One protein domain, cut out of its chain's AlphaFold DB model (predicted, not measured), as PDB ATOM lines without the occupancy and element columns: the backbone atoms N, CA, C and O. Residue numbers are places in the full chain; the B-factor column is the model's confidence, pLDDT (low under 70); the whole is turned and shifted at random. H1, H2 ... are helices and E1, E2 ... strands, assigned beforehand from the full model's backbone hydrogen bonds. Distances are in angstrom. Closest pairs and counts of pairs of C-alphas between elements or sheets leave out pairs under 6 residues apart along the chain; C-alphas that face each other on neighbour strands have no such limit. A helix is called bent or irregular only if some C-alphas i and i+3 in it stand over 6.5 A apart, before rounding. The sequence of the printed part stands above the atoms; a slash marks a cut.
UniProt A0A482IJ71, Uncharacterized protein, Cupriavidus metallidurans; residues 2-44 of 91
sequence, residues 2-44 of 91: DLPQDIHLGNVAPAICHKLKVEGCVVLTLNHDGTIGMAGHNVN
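Overview. This is residues 2 to 44 of the 91 residues of an uncharacterized protein of Cupriavidus metallidurans (UniProt A0A482IJ71). A two-stranded hairpin, E1 and E2, has the short helix H1 packed over the end where E1 begins and E2 finishes, while the turn of the hairpin at residues 31 to 35 reaches away from the helix and makes one end of the longest axis. An unnamed stretch, residues 2 to 11, leads in on the helix's side of the hairpin, and residues 42 to 44 run off on the other side. The printed part has 43 residues with one named helix and two named strands, in the order H1, E1, E2; the sheet, E1 - E2, is antiparallel. The class is mixed, helices and strands, with 21 residues, under half, in named elements. The whole is only just compact, close to loose, with a radius of gyration of the C-alphas of 10.6 A, and its outline is flat, with spans of 30 by 27 by 13 A.

Arrangement. E1, residues 25 to 30, and E2, residues 36 to 41, are antiparallel neighbours and form a hairpin, with 162 degrees between their N-to-C directions. The C-alphas of Val 26 and Gly 40, which face each other, are 4.4 A apart. N 27 and O 39 are within hydrogen-bond range at 2.8 A, and so are N 37 and O 29 at 2.8 A. H1, residues 12 to 20, has 7 pairs of C-alphas within 8 A with E1, the closest being those of Ala 13 and Val 27, 5.9 A apart. With E2 it also has 7 such pairs, the closest being those of Ala 13 and His 41, 5.4 A apart. In H1 each O i to N i+4 pair is within hydrogen-bond range.

Along the chain. E1 measures 16.5 A from its first to its last C-alpha, beginning at C-alpha 25, (89.616, 75.530, 97.928). E2 measures 16.9 A and ends at C-alpha 41, (88.774, 71.303, 94.550). H1 measures 12.1 A and begins at C-alpha 12, (89.336, 77.366, 88.096); it is not bent.

Size, cuts and confidence. The two C-alphas farthest apart are those of Lys 21 and Asp 33, 30.6 A. The first and last printed C-alphas, of Asp 2 and Asn 44, are 29.0 A apart. The printed part has no cut. The links from H1 to E1, with 4 residues, and from E1 to E2, with 5 residues, are tight. The mean pLDDT of the printed part is 85.6, and residues 2 to 7 of the model are under 70.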
ATOM      1  N   ASP A   2      98.902  87.201  85.110       55.91
ATOM      2  CA  ASP A   2      98.467  86.348  84.003       55.91
ATOM      3  C   ASP A   2      97.813  85.075  84.539       55.91
ATOM      4  O   ASP A   2      98.394  84.301  85.309       55.91
ATOM      5  N   LEU A   3      96.536  84.937  84.216       55.53
ATOM      6  CA  LEU A   3      95.755  83.728  84.395       55.53
ATOM      7  C   LEU A   3      95.910  82.894  83.108       55.53
ATOM      8  O   LEU A   3      95.960  83.485  82.028       55.53
ATOM      9  N   PRO A   4      96.022  81.554  83.193       57.94
ATOM     10  CA  PRO A   4      95.987  80.686  82.018       57.94
ATOM     11  C   PRO A   4      94.795  81.046  81.121       57.94
ATOM     12  O   PRO A   4      93.703  81.287  81.633       57.94
ATOM     13  N   GLN A   5      95.012  81.076  79.802       59.62
ATOM     14  CA  GLN A   5      94.035  81.566  78.816       59.62
ATOM     15  C   GLN A   5      92.717  80.764  78.777       59.62
ATOM     16  O   GLN A   5      91.735  81.269  78.247       59.62
ATOM     17  N   ASP A   6      92.660  79.599  79.433       66.25
ATOM     18  CA  ASP A   6      91.509  78.688  79.443       66.25
ATOM     19  C   ASP A   6      90.939  78.436  80.854       66.25
ATOM     20  O   ASP A   6      90.601  77.302  81.199       66.25
ATOM     21  N   ILE A   7      90.852  79.449  81.724       69.06
ATOM     22  CA  ILE A   7      90.152  79.278  83.009       69.06
ATOM     23  C   ILE A   7      88.634  79.284  82.796       69.06
ATOM     24  O   ILE A   7      88.043  80.286  82.402       69.06
ATOM     25  N   HIS A   8      87.999  78.166  83.132       80.38
ATOM     26  CA  HIS A   8      86.551  77.990  83.172       80.38
ATOM     27  C   HIS A   8      86.143  77.281  84.472       80.38
ATOM     28  O   HIS A   8      86.978  76.781  85.228       80.38
ATOM     29  N   LEU A   9      84.839  77.211  84.757       78.94
ATOM     30  CA  LEU A   9      84.331  76.714  86.046       78.94
ATOM     31  C   LEU A   9      84.847  75.305  86.418       78.94
ATOM     32  O   LEU A   9      85.018  74.993  87.592       78.94
ATOM     33  N   GLY A  10      85.156  74.471  85.421       82.56
ATOM     34  CA  GLY A  10      85.669  73.111  85.614       82.56
ATOM     35  C   GLY A  10      87.137  73.017  86.052       82.56
ATOM     36  O   GLY A  10      87.523  71.993  86.607       82.56
ATOM     37  N   ASN A  11      87.958  74.050  85.830       89.19
ATOM     38  CA  ASN A  11      89.392  74.022  86.152       89.19
ATOM     39  C   ASN A  11      89.867  75.200  87.024       89.19
ATOM     40  O   ASN A  11      91.009  75.190  87.489       89.19
ATOM     41  N   VAL A  12      88.994  76.172  87.311       91.38
ATOM     42  CA  VAL A  12      89.336  77.366  88.096       91.38
ATOM     43  C   VAL A  12      89.801  77.028  89.515       91.38
ATOM     44  O   VAL A  12      90.820  77.550  89.964       91.38
ATOM     45  N   ALA A  13      89.110  76.121  90.214       92.69
ATOM     46  CA  ALA A  13      89.469  75.748  91.582       92.69
ATOM     47  C   ALA A  13      90.819  75.002  91.652       92.69
ATOM     48  O   ALA A  13      91.690  75.461  92.390       92.69
ATOM     49  N   PRO A  14      91.081  73.953  90.844       92.94
ATOM     50  CA  PRO A  14      92.412  73.346  90.769       92.94
ATOM     51  C   PRO A  14      93.528  74.349  90.439       92.94
ATOM     52  O   PRO A  14      94.579  74.341  91.081       92.94
ATOM     53  N   ALA A  15      93.297  75.250  89.474       92.25
ATOM     54  CA  ALA A  15      94.288  76.241  89.060       92.25
ATOM     55  C   ALA A  15      94.629  77.234  90.185       92.25
ATOM     56  O   ALA A  15      95.804  77.538  90.412       92.25
ATOM     57  N   ILE A  16      93.618  77.716  90.916       92.12
ATOM     58  CA  ILE A  16      93.804  78.610  92.067       92.12
ATOM     59  C   ILE A  16      94.513  77.882  93.207       92.12
ATOM     60  O   ILE A  16      95.488  78.412  93.740       92.12
ATOM     61  N   CYS A  17      94.079  76.665  93.540       92.88
ATOM     62  CA  CYS A  17      94.704  75.850  94.574       92.88
ATOM     63  C   CYS A  17      96.205  75.630  94.290       92.88
ATOM     64  O   CYS A  17      97.044  75.889  95.154       92.88
ATOM     65  N   HIS A  18      96.568  75.272  93.051       92.69
ATOM     66  CA  HIS A  18      97.967  75.121  92.634       92.69
ATOM     67  C   HIS A  18      98.754  76.438  92.728       92.69
ATOM     68  O   HIS A  18      99.862  76.473  93.264       92.69
ATOM     69  N   LYS A  19      98.179  77.546  92.242       92.44
ATOM     70  CA  LYS A  19      98.831  78.865  92.243       92.44
ATOM     71  C   LYS A  19      99.093  79.390  93.657       92.44
ATOM     72  O   LYS A  19     100.145  79.976  93.898       92.44
ATOM     73  N   LEU A  20      98.148  79.184  94.573       93.31
ATOM     74  CA  LEU A  20      98.249  79.614  95.971       93.31
ATOM     75  C   LEU A  20      98.943  78.584  96.872       93.31
ATOM     76  O   LEU A  20      99.185  78.881  98.039       93.31
ATOM     77  N   LYS A  21      99.292  77.404  96.339       93.75
ATOM     78  CA  LYS A  21      99.881  76.280  97.082       93.75
ATOM     79  C   LYS A  21      99.033  75.865  98.291       93.75
ATOM     80  O   LYS A  21      99.561  75.646  99.378       93.75
ATOM     81  N   VAL A  22      97.721  75.762  98.091       92.19
ATOM     82  CA  VAL A  22      96.769  75.283  99.105       92.19
ATOM     83  C   VAL A  22      96.210  73.919  98.711       92.19
ATOM     84  O   VAL A  22      96.077  73.609  97.529       92.19
ATOM     85  N   GLU A  23      95.891  73.102  99.712       89.94
ATOM     86  CA  GLU A  23      95.462  71.710  99.522       89.94
ATOM     87  C   GLU A  23      94.064  71.594  98.901       89.94
ATOM     88  O   GLU A  23      93.830  70.723  98.063       89.94
ATOM     89  N   GLY A  24      93.156  72.496  99.278       91.38
ATOM     90  CA  GLY A  24      91.779  72.527  98.809       91.38
ATOM     91  C   GLY A  24      91.181  73.924  98.913       91.38
ATOM     92  O   GLY A  24      91.607  74.748  99.725       91.38
ATOM     93  N   CYS A  25      90.211  74.207  98.051       91.06
ATOM     94  CA  CYS A  25      89.616  75.530  97.928       91.06
ATOM     95  C   CYS A  25      88.193  75.450  97.364       91.06
ATOM     96  O   CYS A  25      87.858  74.554  96.585       91.06
ATOM     97  N   VAL A  26      87.367  76.423  97.753       91.12
ATOM     98  CA  VAL A  26      86.083  76.739  97.117       91.12
ATOM     99  C   VAL A  26      86.228  78.105  96.461       91.12
ATOM    100  O   VAL A  26      86.708  79.048  97.087       91.12
ATOM    101  N   VAL A  27      85.832  78.205  95.199       90.19
ATOM    102  CA  VAL A  27      85.895  79.427  94.400       90.19
ATOM    103  C   VAL A  27      84.479  79.824  94.025       90.19
ATOM    104  O   VAL A  27      83.735  79.015  93.471       90.19
ATOM    105  N   LEU A  28      84.130  81.074  94.316       88.94
ATOM    106  CA  LEU A  28      82.891  81.705  93.876       88.94
ATOM    107  C   LEU A  28      83.213  82.656  92.723       88.94
ATOM    108  O   LEU A  28      84.119  83.483  92.837       88.94
ATOM    109  N   THR A  29      82.484  82.538  91.618       88.00
ATOM    110  CA  THR A  29      82.636  83.400  90.441       88.00
ATOM    111  C   THR A  29      81.328  84.123  90.165       88.00
ATOM    112  O   THR A  29      80.279  83.490  90.101       88.00
ATOM    113  N   LEU A  30      81.384  85.438  89.960       87.56
ATOM    114  CA  LEU A  30      80.257  86.200  89.431       87.56
ATOM    115  C   LEU A  30      80.349  86.197  87.904       87.56
ATOM    116  O   LEU A  30      81.298  86.737  87.337       87.56
ATOM    117  N   ASN A  31      79.382  85.564  87.251       86.12
ATOM    118  CA  ASN A  31      79.299  85.504  85.800       86.12
ATOM    119  C   ASN A  31      78.745  86.819  85.231       86.12
ATOM    120  O   ASN A  31      78.100  87.606  85.925       86.12
ATOM    121  N   HIS A  32      78.966  87.047  83.934       87.69
ATOM    122  CA  HIS A  32      78.501  88.257  83.244       87.69
ATOM    123  C   HIS A  32      76.975  88.415  83.217       87.69
ATOM    124  O   HIS A  32      76.482  89.534  83.121       87.69
ATOM    125  N   ASP A  33      76.233  87.313  83.315       87.69
ATOM    126  CA  ASP A  33      74.770  87.298  83.414       87.69
ATOM    127  C   ASP A  33      74.258  87.540  84.849       87.69
ATOM    128  O   ASP A  33      73.057  87.473  85.102       87.69
ATOM    129  N   GLY A  34      75.163  87.818  85.793       84.25
ATOM    130  CA  GLY A  34      74.852  88.038  87.203       84.25
ATOM    131  C   GLY A  34      74.686  86.755  88.020       84.25
ATOM    132  O   GLY A  34      74.453  86.837  89.226       84.25
ATOM    133  N   THR A  35      74.816  85.573  87.414       87.81
ATOM    134  CA  THR A  35      74.750  84.306  88.151       87.81
ATOM    135  C   THR A  35      76.032  84.046  88.942       87.81
ATOM    136  O   THR A  35      77.122  84.475  88.562       87.81
ATOM    137  N   ILE A  36      75.909  83.319  90.056       87.44
ATOM    138  CA  ILE A  36      77.058  82.880  90.854       87.44
ATOM    139  C   ILE A  36      77.398  81.436  90.494       87.44
ATOM    140  O   ILE A  36      76.604  80.521  90.710       87.44
ATOM    141  N   GLY A  37      78.600  81.235  89.963       87.50
ATOM    142  CA  GLY A  37      79.221  79.928  89.809       87.50
ATOM    143  C   GLY A  37      79.983  79.534  91.071       87.50
ATOM    144  O   GLY A  37      80.560  80.378  91.756       87.50
ATOM    145  N   MET A  38      80.010  78.236  91.366       89.25
ATOM    146  CA  MET A  38      80.802  77.681  92.458       89.25
ATOM    147  C   MET A  38      81.601  76.481  91.958       89.25
ATOM    148  O   MET A  38      81.045  75.573  91.344       89.25
ATOM    149  N   ALA A  39      82.899  76.469  92.253       90.94
ATOM    150  CA  ALA A  39      83.797  75.361  91.956       90.94
ATOM    151  C   ALA A  39      84.570  74.965  93.217       90.94
ATOM    152  O   ALA A  39      85.106  75.821  93.916       90.94
ATOM    153  N   GLY A  40      84.638  73.667  93.507       91.00
ATOM    154  CA  GLY A  40      85.412  73.119  94.620       91.00
ATOM    155  C   GLY A  40      86.530  72.215  94.118       91.00
ATOM    156  O   GLY A  40      86.343  71.473  93.154       91.00
ATOM    157  N   HIS A  41      87.685  72.251  94.777       93.88
ATOM    158  CA  HIS A  41      88.774  71.303  94.550       93.88
ATOM    159  C   HIS A  41      89.284  70.756  95.883       93.88
ATOM    160  O   HIS A  41      89.504  71.534  96.810       93.88
ATOM    161  N   ASN A  42      89.452  69.430  95.967       92.62
ATOM    162  CA  ASN A  42      89.903  68.707  97.167       92.62
ATOM    163  C   ASN A  42      89.155  69.094  98.455       92.62
ATOM    164  O   ASN A  42      89.724  69.160  99.541       92.62
ATOM    165  N   VAL A  43      87.852  69.342  98.336       92.00
ATOM    166  CA  VAL A  43      86.963  69.622  99.465       92.00
ATOM    167  C   VAL A  43      85.761  68.692  99.385       92.00
ATOM    168  O   VAL A  43      85.133  68.558  98.336       92.00
ATOM    169  N   ASN A  44      85.442  68.029 100.493       90.50
ATOM    170  CA  ASN A  44      84.183  67.302 100.628       90.50
ATOM    171  C   ASN A  44      83.064  68.265 101.067       90.50
ATOM    172  O   ASN A  44      83.325  69.419 101.410       90.50
TER     173      ASN A  44